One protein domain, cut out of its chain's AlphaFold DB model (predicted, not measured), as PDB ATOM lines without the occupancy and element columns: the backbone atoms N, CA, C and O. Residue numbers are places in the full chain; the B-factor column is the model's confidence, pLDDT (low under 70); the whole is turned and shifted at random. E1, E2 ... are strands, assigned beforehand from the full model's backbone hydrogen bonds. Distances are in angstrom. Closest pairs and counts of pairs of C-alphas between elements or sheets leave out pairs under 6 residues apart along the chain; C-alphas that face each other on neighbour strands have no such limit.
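Overview. This is residues 173 to 364 of the 563 residues of an uncharacterized protein of Nitrospinaceae bacterium (UniProt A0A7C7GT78). The chain winds in stacked turns, a solenoid of short strands in which strands of successive turns lie parallel side by side. E1, E3, E6, E9 and E12 form one wall, E2, E5, E8 and E11 the wall across from it, and E4, E7 and E10 a third row; E13 and E14 bend round from that row to the E11 wall, and E15 to E18 continue the stack. The printed part has 192 residues, no named helix and 18 named strands, E1 to E18 along the chain; the class is all strand, with under half of the residues, 93, in named elements. The first wall is one parallel sheet, and the other 13 strands make a branched parallel sheet. The whole is compact, with a radius of gyration of the C-alphas of 15.7 A and spans of 46 by 38 by 28 A.

Arrangement. The branched sheet is twisted. In it E13, residues 271 to 282, bends by 141 degrees at residue 274 and E14, residues 293 to 304, by 140 degrees at residue 296; N 280 and O 301 are 2.8 A apart, within hydrogen-bond range, as are the N and O pairs below. On one side of E13 lie E10, residues 241 to 243 (N 272 and O 241, 2.8 A), and E11, residues 251 to 255 (N 281 and O 253, 2.8 A); E14 lies on the other side. E11 has E8, residues 227 to 231, as parallel neighbour (N 254 and O 229, 2.9 A), E8 has E5, residues 204 to 208 (N 230 and O 206, 2.9 A), and E5 has E2, residues 185 to 189 (N 207 and O 187, 2.8 A). E10 has E7, residues 221 to 223 (N 242 and O 221, 2.9 A), and E7 has E4, residues 198 to 200 (N 222 and O 198, 2.9 A). Beside E14 lie E15, residues 310 to 314 (N 295 and O 313, 2.8 A), and E16, residues 318 to 325 (N 302 and O 322, 2.9 A). E15 has E17, residues 332 to 336 (N 335 and O 312, 2.9 A), and E17 has E18, residues 356 to 360 (N 359 and O 334, 2.9 A). The other sheet runs E1, residues 173 to 177, E3, 193 to 195, E6, 215 to 217, E9, 235 to 237, and E12, 260 to 262; for instance, N 236 and O 215 are 2.9 A apart. The two sheets form a sandwich, two sheets face to face, 8.7 A centre to centre where they face each other.

Along the chain. E1 begins at C-alpha 173 (-14.074, -45.398, -14.385), and E18 ends at C-alpha 360 (-31.921, -60.410, 14.994). From first to last C-alpha E16 measures 17.8 A, E13 15.0 A and E14 13.6 A.

Size, cuts and confidence. The two C-alphas farthest apart, those of Thr 179 and Ser 351, are 50.8 A apart. The printed part has no cut. The link from E17 to E18, 19 residues, is long. Residues 362 to 364 have pLDDT under 70.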
ATOM      1  N   ALA A 173     -14.625 -44.725 -15.555       98.38
ATOM      2  CA  ALA A 173     -14.074 -45.398 -14.385       98.38
ATOM      3  C   ALA A 173     -12.591 -45.055 -14.133       98.38
ATOM      4  O   ALA A 173     -11.759 -45.115 -15.046       98.38
ATOM      5  N   VAL A 174     -12.280 -44.752 -12.872       98.88
ATOM      6  CA  VAL A 174     -10.929 -44.514 -12.351       98.88
ATOM      7  C   VAL A 174     -10.544 -45.655 -11.416       98.88
ATOM      8  O   VAL A 174     -11.332 -46.022 -10.552       98.88
ATOM      9  N   SER A 175      -9.344 -46.206 -11.573       98.81
ATOM     10  CA  SER A 175      -8.833 -47.314 -10.753       98.81
ATOM     11  C   SER A 175      -7.438 -47.016 -10.213       98.81
ATOM     12  O   SER A 175      -6.629 -46.357 -10.879       98.81
ATOM     13  N   PHE A 176      -7.148 -47.535  -9.022       98.81
ATOM     14  CA  PHE A 176      -5.838 -47.445  -8.384       98.81
ATOM     15  C   PHE A 176      -5.322 -48.836  -8.021       98.81
ATOM     16  O   PHE A 176      -6.032 -49.624  -7.404       98.81
ATOM     17  N   ASN A 177      -4.074 -49.129  -8.379       98.31
ATOM     18  CA  ASN A 177      -3.442 -50.417  -8.105       98.31
ATOM     19  C   ASN A 177      -2.087 -50.186  -7.444       98.31
ATOM     20  O   ASN A 177      -1.125 -49.780  -8.096       98.31
ATOM     21  N   THR A 178      -1.991 -50.399  -6.137       97.56
ATOM     22  CA  THR A 178      -0.772 -50.114  -5.372       97.56
ATOM     23  C   THR A 178      -0.285 -51.350  -4.629       97.56
ATOM     24  O   THR A 178      -1.041 -52.283  -4.370       97.56
ATOM     25  N   THR A 179       1.007 -51.386  -4.296       91.94
ATOM     26  CA  THR A 179       1.595 -52.473  -3.504       91.94
ATOM     27  C   THR A 179       2.349 -51.905  -2.310       91.94
ATOM     28  O   THR A 179       3.061 -50.910  -2.424       91.94
ATOM     29  N   GLY A 180       2.199 -52.552  -1.153       93.69
ATOM     30  CA  GLY A 180       2.850 -52.152   0.096       93.69
ATOM     31  C   GLY A 180       1.991 -51.251   0.986       93.69
ATOM     32  O   GLY A 180       1.221 -50.420   0.514       93.69
ATOM     33  N   SER A 181       2.173 -51.396   2.301       93.75
ATOM     34  CA  SER A 181       1.343 -50.780   3.352       93.75
ATOM     35  C   SER A 181       1.406 -49.251   3.435       93.75
ATOM     36  O   SER A 181       0.653 -48.641   4.181       93.75
ATOM     37  N   SER A 182       2.345 -48.624   2.729       94.88
ATOM     38  CA  SER A 182       2.504 -47.162   2.679       94.88
ATOM     39  C   SER A 182       2.105 -46.580   1.324       94.88
ATOM     40  O   SER A 182       2.338 -45.398   1.068       94.88
ATOM     41  N   ALA A 183       1.556 -47.410   0.433       97.12
ATOM     42  CA  ALA A 183       1.233 -47.005  -0.918       97.12
ATOM     43  C   ALA A 183      -0.172 -46.401  -0.999       97.12
ATOM     44  O   ALA A 183      -1.127 -47.032  -1.460       97.12
ATOM     45  N   ASN A 184      -0.265 -45.172  -0.496       98.38
ATOM     46  CA  ASN A 184      -1.510 -44.433  -0.350       98.38
ATOM     47  C   ASN A 184      -1.982 -43.834  -1.675       98.38
ATOM     48  O   ASN A 184      -1.192 -43.525  -2.573       98.38
ATOM     49  N   THR A 185      -3.284 -43.598  -1.758       98.81
ATOM     50  CA  THR A 185      -3.930 -42.964  -2.903       98.81
ATOM     51  C   THR A 185      -4.789 -41.790  -2.445       98.81
ATOM     52  O   THR A 185      -5.434 -41.821  -1.396       98.81
ATOM     53  N   THR A 186      -4.779 -40.712  -3.217       98.88
ATOM     54  CA  THR A 186      -5.585 -39.520  -2.961       98.88
ATOM     55  C   THR A 186      -6.092 -38.961  -4.277       98.88
ATOM     56  O   THR A 186      -5.293 -38.684  -5.174       98.88
ATOM     57  N   LEU A 187      -7.400 -38.749  -4.374       98.88
ATOM     58  CA  LEU A 187      -8.051 -38.101  -5.505       98.88
ATOM     59  C   LEU A 187      -8.998 -37.008  -5.009       98.88
ATOM     60  O   LEU A 187      -9.899 -37.273  -4.221       98.88
ATOM     61  N   ALA A 188      -8.825 -35.789  -5.508       98.81
ATOM     62  CA  ALA A 188      -9.777 -34.701  -5.333       98.81
ATOM     63  C   ALA A 188     -10.396 -34.318  -6.681       98.81
ATOM     64  O   ALA A 188      -9.729 -34.381  -7.712       98.81
ATOM     65  N   THR A 189     -11.664 -33.915  -6.671       98.81
ATOM     66  CA  THR A 189     -12.405 -33.417  -7.836       98.81
ATOM     67  C   THR A 189     -13.659 -32.666  -7.380       98.81
ATOM     68  O   THR A 189     -14.159 -32.894  -6.284       98.81
ATOM     69  N   ASN A 190     -14.181 -31.766  -8.210       98.69
ATOM     70  CA  ASN A 190     -15.501 -31.141  -8.078       98.69
ATOM     71  C   ASN A 190     -16.484 -31.657  -9.152       98.69
ATOM     72  O   ASN A 190     -17.526 -31.037  -9.389       98.69
ATOM     73  N   SER A 191     -16.142 -32.761  -9.816       98.44
ATOM     74  CA  SER A 191     -16.969 -33.492 -10.776       98.44
ATOM     75  C   SER A 191     -17.431 -34.814 -10.172       98.44
ATOM     76  O   SER A 191     -16.750 -35.389  -9.330       98.44
ATOM     77  N   SER A 192     -18.585 -35.312 -10.621       98.69
ATOM     78  CA  SER A 192     -18.982 -36.685 -10.303       98.69
ATOM     79  C   SER A 192     -17.959 -37.665 -10.871       98.69
ATOM     80  O   SER A 192     -17.457 -37.438 -11.971       98.69
ATOM     81  N   ILE A 193     -17.708 -38.764 -10.165       98.62
ATOM     82  CA  ILE A 193     -16.780 -39.804 -10.624       98.62
ATOM     83  C   ILE A 193     -17.338 -41.201 -10.395       98.62
ATOM     84  O   ILE A 193     -18.228 -41.427  -9.570       98.62
ATOM     85  N   ILE A 194     -16.756 -42.136 -11.135       98.75
ATOM     86  CA  ILE A 194     -16.974 -43.566 -10.995       98.75
ATOM     87  C   ILE A 194     -15.634 -44.187 -10.605       98.75
ATOM     88  O   ILE A 194     -14.660 -44.062 -11.349       98.75
ATOM     89  N   LEU A 195     -15.575 -44.869  -9.466       98.88
ATOM     90  CA  LEU A 195     -14.443 -45.721  -9.124       98.88
ATOM     91  C   LEU A 195     -14.662 -47.100  -9.751       98.88
ATOM     92  O   LEU A 195     -15.703 -47.734  -9.562       98.88
ATOM     93  N   GLY A 196     -13.699 -47.526 -10.563       98.75
ATOM     94  CA  GLY A 196     -13.565 -48.906 -11.019       98.75
ATOM     95  C   GLY A 196     -12.814 -49.735  -9.981       98.75
ATOM     96  O   GLY A 196     -12.352 -49.193  -8.982       98.75
ATOM     97  N   ALA A 197     -12.675 -51.038 -10.222       98.69
ATOM     98  CA  ALA A 197     -12.008 -51.934  -9.281       98.69
ATOM     99  C   ALA A 197     -10.576 -51.469  -8.956       98.69
ATOM    100  O   ALA A 197      -9.812 -51.139  -9.868       98.69
ATOM    101  N   SER A 198     -10.234 -51.463  -7.668       98.81
ATOM    102  CA  SER A 198      -8.939 -51.006  -7.153       98.81
ATOM    103  C   SER A 198      -8.420 -51.966  -6.086       98.81
ATOM    104  O   SER A 198      -9.185 -52.428  -5.241       98.81
ATOM    105  N   THR A 199      -7.110 -52.201  -6.084       98.62
ATOM    106  CA  THR A 199      -6.403 -52.904  -5.003       98.62
ATOM    107  C   THR A 199      -5.320 -51.989  -4.456       98.62
ATOM    108  O   THR A 199      -4.396 -51.609  -5.176       98.62
ATOM    109  N   ILE A 200      -5.429 -51.599  -3.189       98.81
ATOM    110  CA  ILE A 200      -4.614 -50.536  -2.597       98.81
ATOM    111  C   ILE A 200      -3.939 -51.067  -1.333       98.81
ATOM    112  O   ILE A 200      -4.589 -51.455  -0.368       98.81
ATOM    113  N   GLY A 201      -2.607 -51.068  -1.328       98.19
ATOM    114  CA  GLY A 201      -1.822 -51.527  -0.184       98.19
ATOM    115  C   GLY A 201      -1.816 -50.557   1.003       98.19
ATOM    116  O   GLY A 201      -1.651 -51.001   2.132       98.19
ATOM    117  N   GLY A 202      -1.967 -49.252   0.770       98.44
ATOM    118  CA  GLY A 202      -2.030 -48.227   1.816       98.44
ATOM    119  C   GLY A 202      -3.447 -47.708   2.061       98.44
ATOM    120  O   GLY A 202      -4.422 -48.440   1.913       98.44
ATOM    121  N   ASP A 203      -3.552 -46.427   2.406       98.69
ATOM    122  CA  ASP A 203      -4.832 -45.733   2.579       98.69
ATOM    123  C   ASP A 203      -5.423 -45.281   1.233       98.69
ATOM    124  O   ASP A 203      -4.700 -44.926   0.294       98.69
ATOM    125  N   HIS A 204      -6.752 -45.222   1.157       98.81
ATOM    126  CA  HIS A 204      -7.500 -44.706   0.017       98.81
ATOM    127  C   HIS A 204      -8.331 -43.486   0.410       98.81
ATOM    128  O   HIS A 204      -9.214 -43.583   1.256       98.81
ATOM    129  N   SER A 205      -8.072 -42.337  -0.217       98.81
ATOM    130  CA  SER A 205      -8.824 -41.102   0.016       98.81
ATOM    131  C   SER A 205      -9.397 -40.545  -1.283       98.81
ATOM    132  O   SER A 205      -8.654 -40.235  -2.214       98.81
ATOM    133  N   VAL A 206     -10.708 -40.322  -1.329       98.94
ATOM    134  CA  VAL A 206     -11.386 -39.701  -2.474       98.94
ATOM    135  C   VAL A 206     -12.327 -38.604  -2.001       98.94
ATOM    136  O   VAL A 206     -13.161 -38.809  -1.123       98.94
ATOM    137  N   THR A 207     -12.207 -37.425  -2.601       98.88
ATOM    138  CA  THR A 207     -13.039 -36.260  -2.297       98.88
ATOM    139  C   THR A 207     -13.703 -35.739  -3.559       98.88
ATOM    140  O   THR A 207     -13.048 -35.160  -4.428       98.88
ATOM    141  N   VAL A 208     -15.021 -35.906  -3.623       98.81
ATOM    142  CA  VAL A 208     -15.899 -35.368  -4.657       98.81
ATOM    143  C   VAL A 208     -16.636 -34.155  -4.094       98.81
ATOM    144  O   VAL A 208     -17.700 -34.259  -3.487       98.81
ATOM    145  N   GLY A 209     -16.031 -32.986  -4.273       97.38
ATOM    146  CA  GLY A 209     -16.587 -31.694  -3.899       97.38
ATOM    147  C   GLY A 209     -17.626 -31.184  -4.898       97.38
ATOM    148  O   GLY A 209     -18.396 -31.939  -5.492       97.38
ATOM    149  N   GLY A 210     -17.670 -29.866  -5.087       96.88
ATOM    150  CA  GLY A 210     -18.684 -29.207  -5.910       96.88
ATOM    151  C   GLY A 210     -20.065 -29.181  -5.246       96.88
ATOM    152  O   GLY A 210     -20.188 -29.203  -4.024       96.88
ATOM    153  N   THR A 211     -21.116 -29.077  -6.057       97.56
ATOM    154  CA  THR A 211     -22.508 -29.066  -5.587       97.56
ATOM    155  C   THR A 211     -23.245 -30.259  -6.170       97.56
ATOM    156  O   THR A 211     -23.328 -30.380  -7.396       97.56
ATOM    157  N   SER A 212     -23.780 -31.111  -5.290       97.12
ATOM    158  CA  SER A 212     -24.587 -32.283  -5.650       97.12
ATOM    159  C   SER A 212     -23.879 -33.214  -6.642       97.12
ATOM    160  O   SER A 212     -24.471 -33.666  -7.620       97.12
ATOM    161  N   LYS A 213     -22.582 -33.450  -6.427       98.69
ATOM    162  CA  LYS A 213     -21.768 -34.367  -7.227       98.69
ATOM    163  C   LYS A 213     -21.672 -35.721  -6.562       98.69
ATOM    164  O   LYS A 213     -21.520 -35.827  -5.350       98.69
ATOM    165  N   THR A 214     -21.770 -36.738  -7.394       98.50
ATOM    166  CA  THR A 214     -21.941 -38.119  -6.973       98.50
ATOM    167  C   THR A 214     -20.625 -38.876  -7.013       98.50
ATOM    168  O   THR A 214     -19.777 -38.632  -7.876       98.50
ATOM    169  N   LEU A 215     -20.485 -39.826  -6.099       98.88
ATOM    170  CA  LEU A 215     -19.417 -40.813  -6.097       98.88
ATOM    171  C   LEU A 215     -20.046 -42.191  -6.288       98.88
ATOM    172  O   LEU A 215     -20.799 -42.637  -5.429       98.88
ATOM    173  N   ASN A 216     -19.758 -42.854  -7.406       98.69
ATOM    174  CA  ASN A 216     -20.238 -44.213  -7.654       98.69
ATOM    175  C   ASN A 216     -19.094 -45.227  -7.552       98.69
ATOM    176  O   ASN A 216     -18.076 -45.073  -8.226       98.69
ATOM    177  N   ILE A 217     -19.282 -46.280  -6.768       98.69
ATOM    178  CA  ILE A 217     -18.357 -47.403  -6.636       98.69
ATOM    179  C   ILE A 217     -18.851 -48.522  -7.551       98.69
ATOM    180  O   ILE A 217     -19.749 -49.277  -7.203       98.69
ATOM    181  N   SER A 218     -18.296 -48.592  -8.759       97.69
ATOM    182  CA  SER A 218     -18.712 -49.564  -9.787       97.69
ATOM    183  C   SER A 218     -17.880 -50.844  -9.811       97.69
ATOM    184  O   SER A 218     -18.241 -51.804 -10.487       97.69
ATOM    185  N   GLY A 219     -16.743 -50.850  -9.122       98.38
ATOM    186  CA  GLY A 219     -15.927 -52.038  -8.925       98.38
ATOM    187  C   GLY A 219     -15.377 -52.071  -7.509       98.38
ATOM    188  O   GLY A 219     -15.231 -51.021  -6.882       98.38
ATOM    189  N   ALA A 220     -15.071 -53.274  -7.031       98.50
ATOM    190  CA  ALA A 220     -14.633 -53.502  -5.662       98.50
ATOM    191  C   ALA A 220     -13.390 -52.669  -5.311       98.50
ATOM    192  O   ALA A 220     -12.433 -52.615  -6.089       98.50
ATOM    193  N   GLN A 221     -13.408 -52.030  -4.143       98.81
ATOM    194  CA  GLN A 221     -12.242 -51.380  -3.550       98.81
ATOM    195  C   GLN A 221     -11.692 -52.290  -2.448       98.81
ATOM    196  O   GLN A 221     -12.286 -52.382  -1.377       98.81
ATOM    197  N   ASP A 222     -10.573 -52.961  -2.716       98.56
ATOM    198  CA  ASP A 222      -9.846 -53.791  -1.747       98.56
ATOM    199  C   ASP A 222      -8.664 -52.990  -1.191       98.56
ATOM    200  O   ASP A 222      -7.708 -52.687  -1.916       98.56
ATOM    201  N   VAL A 223      -8.760 -52.566   0.070       98.75
ATOM    202  CA  VAL A 223      -7.832 -51.609   0.677       98.75
ATOM    203  C   VAL A 223      -7.255 -52.179   1.967       98.75
ATOM    204  O   VAL A 223      -7.960 -52.457   2.933       98.75
ATOM    205  N   ALA A 224      -5.934 -52.317   2.038       98.31
ATOM    206  CA  ALA A 224      -5.310 -52.808   3.261       98.31
ATOM    207  C   ALA A 224      -5.323 -51.749   4.386       98.31
ATOM    208  O   ALA A 224      -5.447 -52.109   5.560       98.31
ATOM    209  N   GLY A 225      -5.222 -50.461   4.040       98.25
ATOM    210  CA  GLY A 225      -5.335 -49.329   4.963       98.25
ATOM    211  C   GLY A 225      -6.765 -48.818   5.157       98.25
ATOM    212  O   GLY A 225      -7.742 -49.551   5.006       98.25
ATOM    213  N   VAL A 226      -6.887 -47.545   5.526       98.62
ATOM    214  CA  VAL A 226      -8.176 -46.865   5.732       98.62
ATOM    215  C   VAL A 226      -8.791 -46.433   4.401       98.62
ATOM    216  O   VAL A 226      -8.090 -45.945   3.517       98.62
ATOM    217  N   ILE A 227     -10.115 -46.531   4.287       98.94
ATOM    218  CA  ILE A 227     -10.902 -45.947   3.196       98.94
ATOM    219  C   ILE A 227     -11.557 -44.652   3.689       98.94
ATOM    220  O   ILE A 227     -12.243 -44.647   4.704       98.94
ATOM    221  N   THR A 228     -11.379 -43.541   2.979       98.88
ATOM    222  CA  THR A 228     -12.056 -42.260   3.240       98.88
ATOM    223  C   THR A 228     -12.671 -41.728   1.954       98.88
ATOM    224  O   THR A 228     -11.958 -41.302   1.046       98.88
ATOM    225  N   LEU A 229     -13.998 -41.723   1.876       98.94
ATOM    226  CA  LEU A 229     -14.748 -41.306   0.695       98.94
ATOM    227  C   LEU A 229     -15.700 -40.165   1.046       98.94
ATOM    228  O   LEU A 229     -16.469 -40.251   2.000       98.94
ATOM    229  N   GLN A 230     -15.672 -39.102   0.245       98.75
ATOM    230  CA  GLN A 230     -16.583 -37.972   0.370       98.75
ATOM    231  C   GLN A 230     -17.270 -37.657  -0.961       98.75
ATOM    232  O   GLN A 230     -16.599 -37.563  -1.989       98.75
ATOM    233  N   SER A 231     -18.576 -37.393  -0.911       98.62
ATOM    234  CA  SER A 231     -19.393 -36.849  -1.999       98.62
ATOM    235  C   SER A 231     -20.184 -35.614  -1.558       98.62
ATOM    236  O   SER A 231     -20.626 -35.502  -0.412       98.62
ATOM    237  N   SER A 232     -20.379 -34.666  -2.480       98.44
ATOM    238  CA  SER A 232     -21.215 -33.481  -2.245       98.44
ATOM    239  C   SER A 232     -22.704 -33.715  -2.527       98.44
ATOM    240  O   SER A 232     -23.553 -32.950  -2.069       98.44
ATOM    241  N   GLY A 233     -23.021 -34.758  -3.292       98.56
ATOM    242  CA  GLY A 233     -24.333 -35.386  -3.451       98.56
ATOM    243  C   GLY A 233     -24.242 -36.849  -3.023       98.56
ATOM    244  O   GLY A 233     -23.526 -37.144  -2.076       98.56
ATOM    245  N   ASP A 234     -24.919 -37.752  -3.726       98.62
ATOM    246  CA  ASP A 234     -25.013 -39.160  -3.322       98.62
ATOM    247  C   ASP A 234     -23.693 -39.938  -3.445       98.62
ATOM    248  O   ASP A 234     -22.902 -39.724  -4.372       98.62
ATOM    249  N   LEU A 235     -23.503 -40.887  -2.531       98.75
ATOM    250  CA  LEU A 235     -22.514 -41.956  -2.625       98.75
ATOM    251  C   LEU A 235     -23.261 -43.261  -2.910       98.75
ATOM    252  O   LEU A 235     -24.147 -43.642  -2.148       98.75
ATOM    253  N   THR A 236     -22.935 -43.937  -4.007       98.69
ATOM    254  CA  THR A 236     -23.603 -45.179  -4.421       98.69
ATOM    255  C   THR A 236     -22.605 -46.327  -4.473       98.69
ATOM    256  O   THR A 236     -21.551 -46.198  -5.096       98.69
ATOM    257  N   LEU A 237     -22.943 -47.442  -3.836       98.56
ATOM    258  CA  LEU A 237     -22.168 -48.674  -3.782       98.56
ATOM    259  C   LEU A 237     -22.801 -49.667  -4.755       98.56
ATOM    260  O   LEU A 237     -23.825 -50.241  -4.453       98.56
ATOM    261  N   THR A 238     -22.264 -49.814  -5.965       97.50
ATOM    262  CA  THR A 238     -22.672 -50.910  -6.882       97.50
ATOM    263  C   THR A 238     -21.711 -52.104  -6.761       97.50
ATOM    264  O   THR A 238     -21.685 -53.000  -7.601       97.50
ATOM    265  N   SER A 239     -20.778 -52.019  -5.815       98.12
ATOM    266  CA  SER A 239     -19.736 -52.995  -5.547       98.12
ATOM    267  C   SER A 239     -19.128 -52.707  -4.173       98.12
ATOM    268  O   SER A 239     -19.326 -51.630  -3.609       98.12
ATOM    269  N   SER A 240     -18.332 -53.648  -3.673       97.75
ATOM    270  CA  SER A 240     -17.880 -53.664  -2.286       97.75
ATOM    271  C   SER A 240     -16.783 -52.641  -1.959       97.75
ATOM    272  O   SER A 240     -15.879 -52.367  -2.756       97.75
ATOM    273  N   LEU A 241     -16.796 -52.158  -0.722       98.69
ATOM    274  CA  LEU A 241     -15.702 -51.487  -0.027       98.69
ATOM    275  C   LEU A 241     -15.168 -52.433   1.051       98.69
ATOM    276  O   LEU A 241     -15.884 -52.721   2.005       98.69
ATOM    277  N   SER A 242     -13.924 -52.893   0.932       98.75
ATOM    278  CA  SER A 242     -13.301 -53.775   1.926       98.75
ATOM    279  C   SER A 242     -12.035 -53.140   2.491       98.75
ATOM    280  O   SER A 242     -11.152 -52.717   1.739       98.75
ATOM    281  N   SER A 243     -11.959 -53.042   3.820       98.62
ATOM    282  CA  SER A 243     -10.786 -52.560   4.545       98.62
ATOM    283  C   SER A 243     -10.283 -53.593   5.547       98.62
ATOM    284  O   SER A 243     -11.025 -54.057   6.416       98.62
ATOM    285  N   SER A 244      -8.980 -53.885   5.501       97.81
ATOM    286  CA  SER A 244      -8.328 -54.723   6.522       97.81
ATOM    287  C   SER A 244      -7.895 -53.947   7.775       97.81
ATOM    288  O   SER A 244      -7.378 -54.536   8.729       97.81
ATOM    289  N   SER A 245      -8.089 -52.625   7.786       98.00
ATOM    290  CA  SER A 245      -7.708 -51.761   8.900       98.00
ATOM    291  C   SER A 245      -8.522 -52.088  10.151       98.00
ATOM    292  O   SER A 245      -9.747 -52.144  10.117       98.00
ATOM    293  N   SER A 246      -7.848 -52.228  11.294       97.94
ATOM    294  CA  SER A 246      -8.501 -52.367  12.602       97.94
ATOM    295  C   SER A 246      -8.752 -51.017  13.285       97.94
ATOM    296  O   SER A 246      -8.767 -50.918  14.511       97.94
ATOM    297  N   SER A 247      -8.794 -49.943  12.496       97.88
ATOM    298  CA  SER A 247      -8.966 -48.585  12.989       97.88
ATOM    299  C   SER A 247     -10.410 -48.325  13.408       97.88
ATOM    300  O   SER A 247     -11.372 -48.835  12.835       97.88
ATOM    301  N   ASP A 248     -10.531 -47.390  14.336       97.56
ATOM    302  CA  ASP A 248     -11.746 -46.696  14.749       97.56
ATOM    303  C   ASP A 248     -12.408 -45.860  13.632       97.56
ATOM    304  O   ASP A 248     -13.472 -45.270  13.810       97.56
ATOM    305  N   SER A 249     -11.771 -45.788  12.470       97.56
ATOM    306  CA  SER A 249     -12.335 -45.271  11.230       97.56
ATOM    307  C   SER A 249     -11.686 -46.030  10.076       97.56
ATOM    308  O   SER A 249     -10.927 -45.469   9.297       97.56
ATOM    309  N   ALA A 250     -11.881 -47.351  10.048       98.69
ATOM    310  CA  ALA A 250     -11.364 -48.211   8.983       98.69
ATOM    311  C   ALA A 250     -11.981 -47.834   7.632       98.69
ATOM    312  O   ALA A 250     -11.281 -47.758   6.623       98.69
ATOM    313  N   ILE A 251     -13.277 -47.513   7.644       98.94
ATOM    314  CA  ILE A 251     -13.995 -46.937   6.512       98.94
ATOM    315  C   ILE A 251     -14.712 -45.674   6.997       98.94
ATOM    316  O   ILE A 251     -15.426 -45.702   7.997       98.94
ATOM    317  N   SER A 252     -14.505 -44.560   6.297       98.88
ATOM    318  CA  SER A 252     -15.135 -43.264   6.543       98.88
ATOM    319  C   SER A 252     -15.888 -42.811   5.298       98.88
ATOM    320  O   SER A 252     -15.272 -42.608   4.250       98.88
ATOM    321  N   LEU A 253     -17.208 -42.665   5.397       98.88
ATOM    322  CA  LEU A 253     -18.085 -42.267   4.295       98.88
ATOM    323  C   LEU A 253     -18.796 -40.961   4.636       98.88
ATOM    324  O   LEU A 253     -19.443 -40.852   5.676       98.88
ATOM    325  N   ILE A 254     -18.706 -39.967   3.756       98.75
ATOM    326  CA  ILE A 254     -19.338 -38.661   3.960       98.75
ATOM    327  C   ILE A 254     -20.121 -38.270   2.711       98.75
ATOM    328  O   ILE A 254     -19.535 -37.971   1.677       98.75
ATOM    329  N   SER A 255     -21.440 -38.174   2.832       98.44
ATOM    330  CA  SER A 255     -22.327 -37.608   1.819       98.44
ATOM    331  C   SER A 255     -22.895 -36.290   2.343       98.44
ATOM    332  O   SER A 255     -23.793 -36.272   3.183       98.44
ATOM    333  N   THR A 256     -22.331 -35.151   1.919       97.44
ATOM    334  CA  THR A 256     -22.643 -33.850   2.553       97.44
ATOM    335  C   THR A 256     -23.985 -33.263   2.128       97.44
ATOM    336  O   THR A 256     -24.494 -32.358   2.782       97.44
ATOM    337  N   GLY A 257     -24.524 -33.709   0.994       95.88
ATOM    338  CA  GLY A 257     -25.777 -33.196   0.438       95.88
ATOM    339  C   GLY A 257     -26.718 -34.273  -0.091       95.88
ATOM    340  O   GLY A 257     -27.820 -33.925  -0.504       95.88
ATOM    341  N   GLY A 258     -26.299 -35.541  -0.084       97.19
ATOM    342  CA  GLY A 258     -27.069 -36.675  -0.584       97.19
ATOM    343  C   GLY A 258     -27.127 -37.826   0.415       97.19
ATOM    344  O   GLY A 258     -26.791 -37.661   1.591       97.19
ATOM    345  N   GLY A 259     -27.561 -38.988  -0.064       98.31
ATOM    346  CA  GLY A 259     -27.562 -40.236   0.695       98.31
ATOM    347  C   GLY A 259     -26.302 -41.077   0.488       98.31
ATOM    348  O   GLY A 259     -25.403 -40.710  -0.277       98.31
ATOM    349  N   ILE A 260     -26.260 -42.213   1.177       98.81
ATOM    350  CA  ILE A 260     -25.335 -43.322   0.932       98.81
ATOM    351  C   ILE A 260     -26.211 -44.533   0.608       98.81
ATOM    352  O   ILE A 260     -27.047 -44.901   1.428       98.81
ATOM    353  N   PHE A 261     -26.067 -45.121  -0.577       98.50
ATOM    354  CA  PHE A 261     -27.003 -46.130  -1.081       98.50
ATOM    355  C   PHE A 261     -26.287 -47.361  -1.620       98.50
ATOM    356  O   PHE A 261     -25.279 -47.218  -2.310       98.50
ATOM    357  N   ASP A 262     -26.870 -48.530  -1.379       97.94
ATOM    358  CA  ASP A 262     -26.592 -49.733  -2.148       97.94
ATOM    359  C   ASP A 262     -27.290 -49.572  -3.507       97.94
ATOM    360  O   ASP A 262     -28.487 -49.264  -3.600       97.94
ATOM    361  N   GLY A 263     -26.478 -49.648  -4.553       96.56
ATOM    362  CA  GLY A 263     -26.850 -49.515  -5.950       96.56
ATOM    363  C   GLY A 263     -26.931 -50.843  -6.694       96.56
ATOM    364  O   GLY A 263     -27.405 -50.833  -7.836       96.56
ATOM    365  N   ASP A 264     -26.481 -51.948  -6.100       93.06
ATOM    366  CA  ASP A 264     -26.801 -53.279  -6.593       93.06
ATOM    367  C   ASP A 264     -28.065 -53.819  -5.897       93.06
ATOM    368  O   ASP A 264     -28.897 -53.048  -5.435       93.06
ATOM    369  N   SER A 265     -28.390 -55.094  -6.056       92.75
ATOM    370  CA  SER A 265     -29.547 -55.718  -5.387       92.75
ATOM    371  C   SER A 265     -29.314 -57.221  -5.261       92.75
ATOM    372  O   SER A 265     -30.262 -58.019  -5.311       92.75
ATOM    373  N   ASP A 266     -28.046 -57.634  -5.263       91.69
ATOM    374  CA  ASP A 266     -27.675 -59.043  -5.292       91.69
ATOM    375  C   ASP A 266     -27.462 -59.624  -3.885       91.69
ATOM    376  O   ASP A 266     -27.379 -60.850  -3.738       91.69
ATOM    377  N   GLY A 267     -27.503 -58.764  -2.861       90.75
ATOM    378  CA  GLY A 267     -27.351 -59.118  -1.454       90.75
ATOM    379  C   GLY A 267     -25.915 -59.474  -1.082       90.75
ATOM    380  O   GLY A 267     -25.699 -60.175  -0.084       90.75
ATOM    381  N   SER A 268     -24.945 -59.113  -1.926       94.19
ATOM    382  CA  SER A 268     -23.529 -59.202  -1.603       94.19
ATOM    383  C   SER A 268     -23.134 -58.122  -0.597       94.19
ATOM    384  O   SER A 268     -23.855 -57.165  -0.363       94.19
ATOM    385  N   THR A 269     -22.009 -58.314   0.089       97.38
ATOM    386  CA  THR A 269     -21.564 -57.356   1.104       97.38
ATOM    387  C   THR A 269     -21.058 -56.070   0.454       97.38
ATOM    388  O   THR A 269     -20.032 -56.086  -0.230       97.38
ATOM    389  N   ASP A 270     -21.714 -54.952   0.756       98.50
ATOM    390  CA  ASP A 270     -21.314 -53.620   0.303       98.50
ATOM    391  C   ASP A 270     -20.121 -53.070   1.074       98.50
ATOM    392  O   ASP A 270     -19.236 -52.440   0.500       98.50
ATOM    393  N   ILE A 271     -20.108 -53.250   2.398       98.81
ATOM    394  CA  ILE A 271     -19.090 -52.669   3.278       98.81
ATOM    395  C   ILE A 271     -18.541 -53.738   4.217       98.81
ATOM    396  O   ILE A 271     -19.241 -54.253   5.088       98.81
ATOM    397  N   GLU A 272     -17.250 -54.011   4.096       98.75
ATOM    398  CA  GLU A 272     -16.521 -54.960   4.926       98.75
ATOM    399  C   GLU A 272     -15.387 -54.251   5.679       98.75
ATOM    400  O   GLU A 272     -14.414 -53.768   5.104       98.75
ATOM    401  N   ALA A 273     -15.507 -54.208   7.002       98.31
ATOM    402  CA  ALA A 273     -14.466 -53.782   7.931       98.31
ATOM    403  C   ALA A 273     -14.546 -54.651   9.194       98.31
ATOM    404  O   ALA A 273     -14.738 -54.156  10.304       98.31
ATOM    405  N   ALA A 274     -14.403 -55.969   9.027       97.38
ATOM    406  CA  ALA A 274     -14.647 -56.964  10.078       97.38
ATOM    407  C   ALA A 274     -13.839 -56.742  11.376       97.38
ATOM    408  O   ALA A 274     -14.230 -57.206  12.442       97.38
ATOM    409  N   ASN A 275     -12.709 -56.029  11.303       95.56
ATOM    410  CA  ASN A 275     -11.855 -55.720  12.457       95.56
ATOM    411  C   ASN A 275     -11.876 -54.237  12.864       95.56
ATOM    412  O   ASN A 275     -11.123 -53.846  13.756       95.56
ATOM    413  N   GLY A 276     -12.664 -53.404  12.185       98.12
ATOM    414  CA  GLY A 276     -12.641 -51.952  12.323       98.12
ATOM    415  C   GLY A 276     -14.033 -51.335  12.376       98.12
ATOM    416  O   GLY A 276     -15.054 -52.022  12.322       98.12
ATOM    417  N   ARG A 277     -14.067 -50.009  12.512       98.69
ATOM    418  CA  ARG A 277     -15.313 -49.243  12.576       98.69
ATOM    419  C   ARG A 277     -15.642 -48.585  11.241       98.69
ATOM    420  O   ARG A 277     -14.778 -47.937  10.640       98.69
ATOM    421  N   LEU A 278     -16.909 -48.678  10.838       98.88
ATOM    422  CA  LEU A 278     -17.499 -47.776   9.851       98.88
ATOM    423  C   LEU A 278     -17.877 -46.456  10.531       98.88
ATOM    424  O   LEU A 278     -18.634 -46.455  11.499       98.88
ATOM    425  N   VAL A 279     -17.388 -45.341   9.994       98.88
ATOM    426  CA  VAL A 279     -17.829 -43.988  10.346       98.88
ATOM    427  C   VAL A 279     -18.581 -43.407   9.154       98.88
ATOM    428  O   VAL A 279     -17.993 -43.206   8.095       98.88
ATOM    429  N   ALA A 280     -19.873 -43.138   9.298       98.75
ATOM    430  CA  ALA A 280     -20.710 -42.670   8.200       98.75
ATOM    431  C   ALA A 280     -21.464 -41.388   8.562       98.75
ATOM    432  O   ALA A 280     -22.153 -41.309   9.577       98.75
ATOM    433  N   VAL A 281     -21.381 -40.388   7.690       98.62
ATOM    434  CA  VAL A 281     -22.218 -39.189   7.738       98.62
ATOM    435  C   VAL A 281     -23.003 -39.116   6.441       98.62
ATOM    436  O   VAL A 281     -22.429 -38.898   5.376       98.62
ATOM    437  N   SER A 282     -24.315 -39.279   6.536       98.25
ATOM    438  CA  SER A 282     -25.238 -39.123   5.418       98.25
ATOM    439  C   SER A 282     -26.174 -37.943   5.649       98.25
ATOM    440  O   SER A 282     -26.480 -37.577   6.788       98.25
ATOM    441  N   ASN A 283     -26.637 -37.325   4.566       97.00
ATOM    442  CA  ASN A 283     -27.634 -36.267   4.623       97.00
ATOM    443  C   ASN A 283     -29.000 -36.726   4.079       97.00
ATOM    444  O   ASN A 283     -30.018 -36.162   4.470       97.00
ATOM    445  N   GLY A 284     -29.027 -37.745   3.219       96.38
ATOM    446  CA  GLY A 284     -30.190 -38.190   2.450       96.38
ATOM    447  C   GLY A 284     -30.561 -39.664   2.627       96.38
ATOM    448  O   GLY A 284     -31.170 -40.229   1.723       96.38
ATOM    449  N   GLY A 285     -30.182 -40.277   3.749       97.88
ATOM    450  CA  GLY A 285     -30.469 -41.672   4.079       97.88
ATOM    451  C   GLY A 285     -29.236 -42.566   3.972       97.88
ATOM    452  O   GLY A 285     -28.239 -42.209   3.338       97.88
ATOM    453  N   PHE A 286     -29.287 -43.725   4.615       98.69
ATOM    454  CA  PHE A 286     -28.242 -44.744   4.544       98.69
ATOM    455  C   PHE A 286     -28.892 -46.079   4.197       98.69
ATOM    456  O   PHE A 286     -29.583 -46.654   5.031       98.69
ATOM    457  N   GLY A 287     -28.728 -46.537   2.958       98.19
ATOM    458  CA  GLY A 287     -29.535 -47.614   2.390       98.19
ATOM    459  C   GLY A 287     -30.997 -47.205   2.188       98.19
ATOM    460  O   GLY A 287     -31.412 -46.076   2.455       98.19
ATOM    461  N   THR A 288     -31.804 -48.142   1.710       97.19
ATOM    462  CA  THR A 288     -33.254 -47.980   1.539       97.19
ATOM    463  C   THR A 288     -33.994 -49.174   2.135       97.19
ATOM    464  O   THR A 288     -33.416 -50.236   2.335       97.19
ATOM    465  N   SER A 289     -35.296 -49.048   2.390       93.50
ATOM    466  CA  SER A 289     -36.091 -50.165   2.927       93.50
ATOM    467  C   SER A 289     -36.214 -51.355   1.967       93.50
ATOM    468  O   SER A 289     -36.473 -52.476   2.402       93.50
ATOM    469  N   ALA A 290     -36.041 -51.120   0.664       93.94
ATOM    470  CA  ALA A 290     -36.006 -52.170  -0.350       93.94
ATOM    471  C   ALA A 290     -34.606 -52.767  -0.536       93.94
ATOM    472  O   ALA A 290     -34.503 -53.897  -1.002       93.94
ATOM    473  N   ASN A 291     -33.576 -51.989  -0.203       96.25
ATOM    474  CA  ASN A 291     -32.178 -52.279  -0.471       96.25
ATOM    475  C   ASN A 291     -31.317 -51.671   0.652       96.25
ATOM    476  O   ASN A 291     -30.880 -50.516   0.527       96.25
ATOM    477  N   PRO A 292     -31.256 -52.333   1.825       97.88
ATOM    478  CA  PRO A 292     -30.400 -51.899   2.925       97.88
ATOM    479  C   PRO A 292     -28.929 -51.962   2.505       97.88
ATOM    480  O   PRO A 292     -28.610 -52.583   1.509       97.88
ATOM    481  N   ILE A 293     -28.036 -51.315   3.254       98.69
ATOM    482  CA  ILE A 293     -26.599 -51.537   3.042       98.69
ATOM    483  C   ILE A 293     -26.212 -52.855   3.705       98.69
ATOM    484  O   ILE A 293     -26.406 -52.999   4.919       98.69
ATOM    485  N   GLU A 294     -25.631 -53.775   2.944       98.38
ATOM    486  CA  GLU A 294     -25.079 -55.017   3.463       98.38
ATOM    487  C   GLU A 294     -23.691 -54.804   4.079       98.38
ATOM    488  O   GLU A 294     -22.751 -54.325   3.439       98.38
ATOM    489  N   THR A 295     -23.525 -55.203   5.338       98.56
ATOM    490  CA  THR A 295     -22.332 -54.897   6.128       98.56
ATOM    491  C   THR A 295     -21.720 -56.128   6.810       98.56
ATOM    492  O   THR A 295     -22.393 -57.125   7.092       98.56
ATOM    493  N   THR A 296     -20.399 -56.077   7.006       98.19
ATOM    494  CA  THR A 296     -19.616 -56.941   7.912       98.19
ATOM    495  C   THR A 296     -18.659 -56.055   8.707       98.19
ATOM    496  O   THR A 296     -17.599 -55.676   8.198       98.19
ATOM    497  N   LEU A 297     -19.033 -55.651   9.918       98.38
ATOM    498  CA  LEU A 297     -18.362 -54.592  10.680       98.38
ATOM    499  C   LEU A 297     -18.083 -55.015  12.119       98.38
ATOM    500  O   LEU A 297     -18.940 -55.578  12.789       98.38
ATOM    501  N   SER A 298     -16.933 -54.606  12.668       98.19
ATOM    502  CA  SER A 298     -16.738 -54.728  14.120       98.19
ATOM    503  C   SER A 298     -17.623 -53.741  14.886       98.19
ATOM    504  O   SER A 298     -18.164 -54.083  15.938       98.19
ATOM    505  N   SER A 299     -17.723 -52.500  14.406       98.69
ATOM    506  CA  SER A 299     -18.583 -51.480  15.004       98.69
ATOM    507  C   SER A 299     -19.018 -50.414  14.003       98.69
ATOM    508  O   SER A 299     -18.458 -50.285  12.910       98.69
ATOM    509  N   ILE A 300     -20.023 -49.627  14.388       98.81
ATOM    510  CA  ILE A 300     -20.562 -48.535  13.578       98.81
ATOM    511  C   ILE A 300     -20.719 -47.236  14.380       98.81
ATOM    512  O   ILE A 300     -21.194 -47.232  15.519       98.81
ATOM    513  N   ASP A 301     -20.331 -46.128  13.756       98.81
ATOM    514  CA  ASP A 301     -20.674 -44.758  14.136       98.81
ATOM    515  C   ASP A 301     -21.331 -44.077  12.932       98.81
ATOM    516  O   ASP A 301     -20.670 -43.774  11.939       98.81
ATOM    517  N   LEU A 302     -22.647 -43.887  12.987       98.75
ATOM    518  CA  LEU A 302     -23.421 -43.362  11.870       98.75
ATOM    519  C   LEU A 302     -24.279 -42.177  12.289       98.75
ATOM    520  O   LEU A 302     -24.979 -42.217  13.298       98.75
ATOM    521  N   THR A 303     -24.286 -41.139  11.457       98.56
ATOM    522  CA  THR A 303     -25.225 -40.019  11.545       98.56
ATOM    523  C   THR A 303     -25.921 -39.805  10.205       98.56
ATOM    524  O   THR A 303     -25.262 -39.490   9.215       98.56
ATOM    525  N   ASN A 304     -27.249 -39.904  10.173       97.88
ATOM    526  CA  ASN A 304     -28.071 -39.405   9.074       97.88
ATOM    527  C   ASN A 304     -28.720 -38.072   9.459       97.88
ATOM    528  O   ASN A 304     -29.299 -37.950  10.536       97.88
ATOM    529  N   SER A 305     -28.587 -37.053   8.609       95.25
ATOM    530  CA  SER A 305     -28.768 -35.665   9.044       95.25
ATOM    531  C   SER A 305     -30.096 -35.011   8.658       95.25
ATOM    532  O   SER A 305     -30.640 -34.289   9.490       95.25
ATOM    533  N   THR A 306     -30.611 -35.190   7.430       94.00
ATOM    534  CA  THR A 306     -31.758 -34.371   6.966       94.00
ATOM    535  C   THR A 306     -32.971 -35.127   6.458       94.00
ATOM    536  O   THR A 306     -34.082 -34.720   6.785       94.00
ATOM    537  N   THR A 307     -32.800 -36.182   5.665       95.31
ATOM    538  CA  THR A 307     -33.916 -36.952   5.094       95.31
ATOM    539  C   THR A 307     -33.528 -38.414   4.934       95.31
ATOM    540  O   THR A 307     -32.339 -38.730   4.971       95.31
ATOM    541  N   GLY A 308     -34.508 -39.270   4.654       97.06
ATOM    542  CA  GLY A 308     -34.292 -40.672   4.329       97.06
ATOM    543  C   GLY A 308     -34.019 -41.537   5.555       97.06
ATOM    544  O   GLY A 308     -33.417 -41.107   6.543       97.06
ATOM    545  N   ASP A 309     -34.438 -42.787   5.451       97.56
ATOM    546  CA  ASP A 309     -34.260 -43.794   6.485       97.56
ATOM    547  C   ASP A 309     -32.796 -44.251   6.609       97.56
ATOM    548  O   ASP A 309     -31.973 -44.092   5.702       97.56
ATOM    549  N   VAL A 310     -32.493 -44.897   7.733       98.69
ATOM    550  CA  VAL A 310     -31.294 -45.725   7.898       98.69
ATOM    551  C   VAL A 310     -31.707 -47.191   7.826       98.69
ATOM    552  O   VAL A 310     -32.498 -47.648   8.643       98.69
ATOM    553  N   ASN A 311     -31.165 -47.935   6.867       98.56
ATOM    554  CA  ASN A 311     -31.432 -49.349   6.629       98.56
ATOM    555  C   ASN A 311     -30.103 -50.101   6.513       98.56
ATOM    556  O   ASN A 311     -29.355 -49.913   5.555       98.56
ATOM    557  N   ILE A 312     -29.820 -50.945   7.503       98.56
ATOM    558  CA  ILE A 312     -28.577 -51.713   7.611       98.56
ATOM    559  C   ILE A 312     -28.915 -53.199   7.655       98.56
ATOM    560  O   ILE A 312     -29.821 -53.622   8.387       98.56
ATOM    561  N   TYR A 313     -28.152 -53.984   6.908       97.69
ATOM    562  CA  TYR A 313     -28.168 -55.432   6.943       97.69
ATOM    563  C   TYR A 313     -26.781 -55.954   7.326       97.69
ATOM    564  O   TYR A 313     -25.904 -56.146   6.495       97.69
ATOM    565  N   GLU A 314     -26.591 -56.222   8.611       97.75
ATOM    566  CA  GLU A 314     -25.364 -56.806   9.134       97.75
ATOM    567  C   GLU A 314     -25.377 -58.335   8.989       97.75
ATOM    568  O   GLU A 314     -26.333 -59.030   9.374       97.75
ATOM    569  N   THR A 315     -24.294 -58.881   8.441       95.12
ATOM    570  CA  THR A 315     -24.175 -60.321   8.181       95.12
ATOM    571  C   THR A 315     -23.647 -61.120   9.374       95.12
ATOM    572  O   THR A 315     -23.904 -62.325   9.446       95.12
ATOM    573  N   ASP A 316     -23.012 -60.467  10.346       93.44
ATOM    574  CA  ASP A 316     -22.585 -61.019  11.629       93.44
ATOM    575  C   ASP A 316     -23.061 -60.128  12.796       93.44
ATOM    576  O   ASP A 316     -24.143 -59.544  12.709       93.44
ATOM    577  N   GLY A 317     -22.339 -60.139  13.924       93.50
ATOM    578  CA  GLY A 317     -22.681 -59.343  15.103       93.50
ATOM    579  C   GLY A 317     -22.080 -57.942  15.046       93.50
ATOM    580  O   GLY A 317     -20.978 -57.766  14.555       93.50
ATOM    581  N   LEU A 318     -22.767 -56.966  15.641       97.69
ATOM    582  CA  LEU A 318     -22.420 -55.549  15.531       97.69
ATOM    583  C   LEU A 318     -22.346 -54.860  16.894       97.69
ATOM    584  O   LEU A 318     -23.215 -55.039  17.755       97.69
ATOM    585  N   GLU A 319     -21.356 -53.989  17.064       98.38
ATOM    586  CA  GLU A 319     -21.355 -52.978  18.118       98.38
ATOM    587  C   GLU A 319     -21.792 -51.618  17.557       98.38
ATOM    588  O   GLU A 319     -21.130 -51.028  16.705       98.38
ATOM    589  N   ILE A 320     -22.891 -51.072  18.073       98.62
ATOM    590  CA  ILE A 320     -23.260 -49.681  17.808       98.62
ATOM    591  C   ILE A 320     -22.467 -48.791  18.764       98.62
ATOM    592  O   ILE A 320     -22.710 -48.809  19.967       98.62
ATOM    593  N   SER A 321     -21.536 -47.995  18.236       98.38
ATOM    594  CA  SER A 321     -20.858 -46.936  18.995       98.38
ATOM    595  C   SER A 321     -21.660 -45.632  18.975       98.38
ATOM    596  O   SER A 321     -21.655 -44.881  19.948       98.38
ATOM    597  N   SER A 322     -22.355 -45.360  17.870       98.31
ATOM    598  CA  SER A 322     -23.294 -44.246  17.707       98.31
ATOM    599  C   SER A 322     -24.176 -44.513  16.486       98.31
ATOM    600  O   SER A 322     -23.697 -44.994  15.459       98.31
ATOM    601  N   LEU A 323     -25.479 -44.248  16.597       98.50
ATOM    602  CA  LEU A 323     -26.419 -44.414  15.488       98.50
ATOM    603  C   LEU A 323     -27.510 -43.348  15.563       98.50
ATOM    604  O   LEU A 323     -28.529 -43.510  16.229       98.50
ATOM    605  N   THR A 324     -27.282 -42.227  14.899       97.81
ATOM    606  CA  THR A 324     -28.127 -41.040  15.013       97.81
ATOM    607  C   THR A 324     -28.920 -40.824  13.732       97.81
ATOM    608  O   THR A 324     -28.339 -40.637  12.665       97.81
ATOM    609  N   GLN A 325     -30.247 -40.787  13.835       97.12
ATOM    610  CA  GLN A 325     -31.122 -40.218  12.811       97.12
ATOM    611  C   GLN A 325     -31.537 -38.836  13.300       97.12
ATOM    612  O   GLN A 325     -32.136 -38.734  14.359       97.12
ATOM    613  N   ASN A 326     -31.208 -37.774  12.568       95.50
ATOM    614  CA  ASN A 326     -31.592 -36.402  12.913       95.50
ATOM    615  C   ASN A 326     -32.831 -35.920  12.141       95.50
ATOM    616  O   ASN A 326     -33.370 -34.860  12.466       95.50
ATOM    617  N   ALA A 327     -33.281 -36.663  11.127       91.50
ATOM    618  CA  ALA A 327     -34.499 -36.351  10.395       91.50
ATOM    619  C   ALA A 327     -35.741 -36.775  11.199       91.50
ATOM    620  O   ALA A 327     -35.812 -37.888  11.721       91.50
ATOM    621  N   ASP A 328     -36.721 -35.877  11.309       90.25
ATOM    622  CA  ASP A 328     -37.999 -36.176  11.962       90.25
ATOM    623  C   ASP A 328     -38.881 -37.035  11.048       90.25
ATOM    624  O   ASP A 328     -39.077 -36.706   9.878       90.25
ATOM    625  N   GLY A 329     -39.434 -38.113  11.605       91.19
ATOM    626  CA  GLY A 329     -40.350 -39.015  10.907       91.19
ATOM    627  C   GLY A 329     -39.687 -40.065  10.012       91.19
ATOM    628  O   GLY A 329     -40.419 -40.829   9.392       91.19
ATOM    629  N   GLU A 330     -38.354 -40.112   9.960       96.50
ATOM    630  CA  GLU A 330     -37.591 -41.151   9.256       96.50
ATOM    631  C   GLU A 330     -37.191 -42.273  10.220       96.50
ATOM    632  O   GLU A 330     -36.977 -42.043  11.415       96.50
ATOM    633  N   ASP A 331     -37.044 -43.484   9.698       96.62
ATOM    634  CA  ASP A 331     -36.843 -44.692  10.486       96.62
ATOM    635  C   ASP A 331     -35.361 -45.080  10.609       96.62
ATOM    636  O   ASP A 331     -34.490 -44.683   9.825       96.62
ATOM    637  N   ILE A 332     -35.077 -45.910  11.616       98.38
ATOM    638  CA  ILE A 332     -33.843 -46.691  11.723       98.38
ATOM    639  C   ILE A 332     -34.223 -48.170  11.736       98.38
ATOM    640  O   ILE A 332     -34.889 -48.640  12.658       98.38
ATOM    641  N   THR A 333     -33.743 -48.922  10.753       98.25
ATOM    642  CA  THR A 333     -33.914 -50.369  10.643       98.25
ATOM    643  C   THR A 333     -32.552 -51.045  10.569       98.25
ATOM    644  O   THR A 333     -31.793 -50.839   9.627       98.25
ATOM    645  N   VAL A 334     -32.253 -51.893  11.552       98.31
ATOM    646  CA  VAL A 334     -31.032 -52.706  11.583       98.31
ATOM    647  C   VAL A 334     -31.417 -54.176  11.664       98.31
ATOM    648  O   VAL A 334     -31.980 -54.639  12.661       98.31
ATOM    649  N   SER A 335     -31.105 -54.922  10.614       96.88
ATOM    650  CA  SER A 335     -31.123 -56.382  10.635       96.88
ATOM    651  C   SER A 335     -29.709 -56.877  10.886       96.88
ATOM    652  O   SER A 335     -28.788 -56.360  10.276       96.88
ATOM    653  N   TYR A 336     -29.520 -57.842  11.779       95.62
ATOM    654  CA  TYR A 336     -28.182 -58.326  12.136       95.62
ATOM    655  C   TYR A 336     -28.186 -59.820  12.410       95.62
ATOM    656  O   TYR A 336     -29.210 -60.364  12.826       95.62
ATOM    657  N   SER A 337     -27.055 -60.485  12.215       92.12
ATOM    658  CA  SER A 337     -26.857 -61.858  12.695       92.12
ATOM    659  C   SER A 337     -26.084 -61.825  14.021       92.12
ATOM    660  O   SER A 337     -25.666 -60.778  14.487       92.12
ATOM    661  N   GLY A 338     -25.921 -62.943  14.729       90.50
ATOM    662  CA  GLY A 338     -25.120 -62.929  15.966       90.50
ATOM    663  C   GLY A 338     -25.623 -61.943  17.040       90.50
ATOM    664  O   GLY A 338     -26.827 -61.810  17.248       90.50
ATOM    665  N   SER A 339     -24.709 -61.300  17.768       92.62
ATOM    666  CA  SER A 339     -25.025 -60.421  18.907       92.62
ATOM    667  C   SER A 339     -25.020 -58.944  18.512       92.62
ATOM    668  O   SER A 339     -24.191 -58.531  17.712       92.62
ATOM    669  N   LEU A 340     -25.883 -58.143  19.141       96.00
ATOM    670  CA  LEU A 340     -25.910 -56.684  18.988       96.00
ATOM    671  C   LEU A 340     -25.704 -55.995  20.341       96.00
ATOM    672  O   LEU A 340     -26.420 -56.296  21.301       96.00
ATOM    673  N   SER A 341     -24.776 -55.042  20.405       97.12
ATOM    674  CA  SER A 341     -24.532 -54.177  21.571       97.12
ATOM    675  C   SER A 341     -24.677 -52.690  21.227       97.12
ATOM    676  O   SER A 341     -24.673 -52.316  20.059       97.12
ATOM    677  N   GLY A 342     -24.848 -51.836  22.246       96.88
ATOM    678  CA  GLY A 342     -24.924 -50.376  22.073       96.88
ATOM    679  C   GLY A 342     -26.247 -49.848  21.507       96.88
ATOM    680  O   GLY A 342     -26.316 -48.732  21.007       96.88
ATOM    681  N   ARG A 343     -27.328 -50.636  21.579       95.00
ATOM    682  CA  ARG A 343     -28.661 -50.243  21.077       95.00
ATOM    683  C   ARG A 343     -29.201 -48.961  21.715       95.00
ATOM    684  O   ARG A 343     -29.984 -48.256  21.095       95.00
ATOM    685  N   ASP A 344     -28.814 -48.688  22.955       95.06
ATOM    686  CA  ASP A 344     -29.149 -47.483  23.716       95.06
ATOM    687  C   ASP A 344     -28.417 -46.223  23.226       95.06
ATOM    688  O   ASP A 344     -28.813 -45.116  23.583       95.06
ATOM    689  N   LEU A 345     -27.390 -46.386  22.387       97.12
ATOM    690  CA  LEU A 345     -26.667 -45.297  21.722       97.12
ATOM    691  C   LEU A 345     -27.298 -44.904  20.379       97.12
ATOM    692  O   LEU A 345     -26.831 -43.965  19.731       97.12
ATOM    693  N   ALA A 346     -28.358 -45.599  19.957       97.25
ATOM    694  CA  ALA A 346     -29.155 -45.184  18.817       97.25
ATOM    695  C   ALA A 346     -30.146 -44.082  19.226       97.25
ATOM    696  O   ALA A 346     -30.833 -44.207  20.242       97.25
ATOM    697  N   THR A 347     -30.235 -43.001  18.448       96.81
ATOM    698  CA  THR A 347     -30.991 -41.799  18.835       96.81
ATOM    699  C   THR A 347     -31.801 -41.181  17.693       96.81
ATOM    700  O   THR A 347     -31.490 -41.347  16.513       96.81
ATOM    701  N   PHE A 348     -32.847 -40.454  18.092       95.81
ATOM    702  CA  PHE A 348     -33.706 -39.610  17.261       95.81
ATOM    703  C   PHE A 348     -33.735 -38.179  17.817       95.81
ATOM    704  O   PHE A 348     -33.386 -37.985  18.988       95.81
ATOM    705  N   PRO A 349     -34.240 -37.185  17.060       91.69
ATOM    706  CA  PRO A 349     -34.604 -35.896  17.628       91.69
ATOM    707  C   PRO A 349     -35.720 -36.052  18.665       91.69
ATOM    708  O   PRO A 349     -36.563 -36.952  18.579       91.69
ATOM    709  N   ASP A 350     -35.777 -35.125  19.620       86.88
ATOM    710  CA  ASP A 350     -36.871 -35.063  20.587       86.88
ATOM    711  C   ASP A 350     -38.226 -34.983  19.868       86.88
ATOM    712  O   ASP A 350     -38.454 -34.111  19.033       86.88
ATOM    713  N   SER A 351     -39.170 -35.840  20.266       86.25
ATOM    714  CA  SER A 351     -40.519 -35.937  19.674       86.25
ATOM    715  C   SER A 351     -40.578 -36.461  18.234       86.25
ATOM    716  O   SER A 351     -41.615 -36.283  17.593       86.25
ATOM    717  N   SER A 352     -39.520 -37.121  17.749       90.75
ATOM    718  CA  SER A 352     -39.544 -37.772  16.437       90.75
ATOM    719  C   SER A 352     -40.715 -38.742  16.287       90.75
ATOM    720  O   SER A 352     -41.053 -39.475  17.223       90.75
ATOM    721  N   LEU A 353     -41.312 -38.761  15.094       91.50
ATOM    722  CA  LEU A 353     -42.327 -39.748  14.706       91.50
ATOM    723  C   LEU A 353     -41.742 -41.038  14.104       91.50
ATOM    724  O   LEU A 353     -42.512 -41.954  13.814       91.50
ATOM    725  N   GLY A 354     -40.422 -41.100  13.916       92.88
ATOM    726  CA  GLY A 354     -39.721 -42.254  13.354       92.88
ATOM    727  C   GLY A 354     -39.735 -43.482  14.268       92.88
ATOM    728  O   GLY A 354     -39.847 -43.387  15.495       92.88
ATOM    729  N   ALA A 355     -39.605 -44.658  13.664       94.69
ATOM    730  CA  ALA A 355     -39.525 -45.944  14.334       94.69
ATOM    731  C   ALA A 355     -38.096 -46.499  14.306       94.69
ATOM    732  O   ALA A 355     -37.393 -46.448  13.301       94.69
ATOM    733  N   MET A 356     -37.676 -47.092  15.427       96.50
ATOM    734  CA  MET A 356     -36.399 -47.793  15.537       96.50
ATOM    735  C   MET A 356     -36.642 -49.292  15.678       96.50
ATOM    736  O   MET A 356     -37.226 -49.747  16.665       96.50
ATOM    737  N   THR A 357     -36.177 -50.061  14.699       96.88
ATOM    738  CA  THR A 357     -36.384 -51.506  14.618       96.88
ATOM    739  C   THR A 357     -35.047 -52.230  14.549       96.88
ATOM    740  O   THR A 357     -34.237 -51.988  13.659       96.88
ATOM    741  N   PHE A 358     -34.838 -53.174  15.468       96.75
ATOM    742  CA  PHE A 358     -33.681 -54.069  15.458       96.75
ATOM    743  C   PHE A 358     -34.155 -55.511  15.347       96.75
ATOM    744  O   PHE A 358     -34.827 -56.008  16.256       96.75
ATOM    745  N   THR A 359     -33.768 -56.184  14.271       95.44
ATOM    746  CA  THR A 359     -34.200 -57.551  13.974       95.44
ATOM    747  C   THR A 359     -33.001 -58.484  13.975       95.44
ATOM    748  O   THR A 359     -32.192 -58.468  13.049       95.44
ATOM    749  N   GLN A 360     -32.897 -59.327  15.005       94.00
ATOM    750  CA  GLN A 360     -31.921 -60.410  14.994       94.00
ATOM    751  C   GLN A 360     -32.375 -61.480  14.003       94.00
ATOM    752  O   GLN A 360     -33.469 -62.039  14.115       94.00
ATOM    753  N   ARG A 361     -31.517 -61.794  13.045       87.06
ATOM    754  CA  ARG A 361     -31.690 -62.883  12.099       87.06
ATOM    755  C   ARG A 361     -31.117 -64.143  12.732       87.06
ATOM    756  O   ARG A 361     -29.933 -64.228  13.048       87.06
ATOM    757  N   GLN A 362     -31.975 -65.133  12.939       67.25
ATOM    758  CA  GLN A 362     -31.510 -66.486  13.220       67.25
ATOM    759  C   GLN A 362     -30.865 -67.039  11.936       67.25
ATOM    760  O   GLN A 362     -31.435 -66.846  10.854       67.25
ATOM    761  N   PRO A 363     -29.724 -67.751  12.019       53.91
ATOM    762  CA  PRO A 363     -29.299 -68.627  10.931       53.91
ATOM    763  C   PRO A 363     -30.481 -69.526  10.547       53.91
ATOM    764  O   PRO A 363     -31.294 -69.848  11.417       53.91
ATOM    765  N   ALA A 364     -30.612 -69.900   9.267       49.28
ATOM    766  CA  ALA A 364     -31.715 -70.740   8.784       49.28
ATOM    767  C   ALA A 364     -32.048 -71.849   9.802       49.28
ATOM    768  O   ALA A 364     -31.106 -72.470  10.301       49.28
TER     769      ALA A 364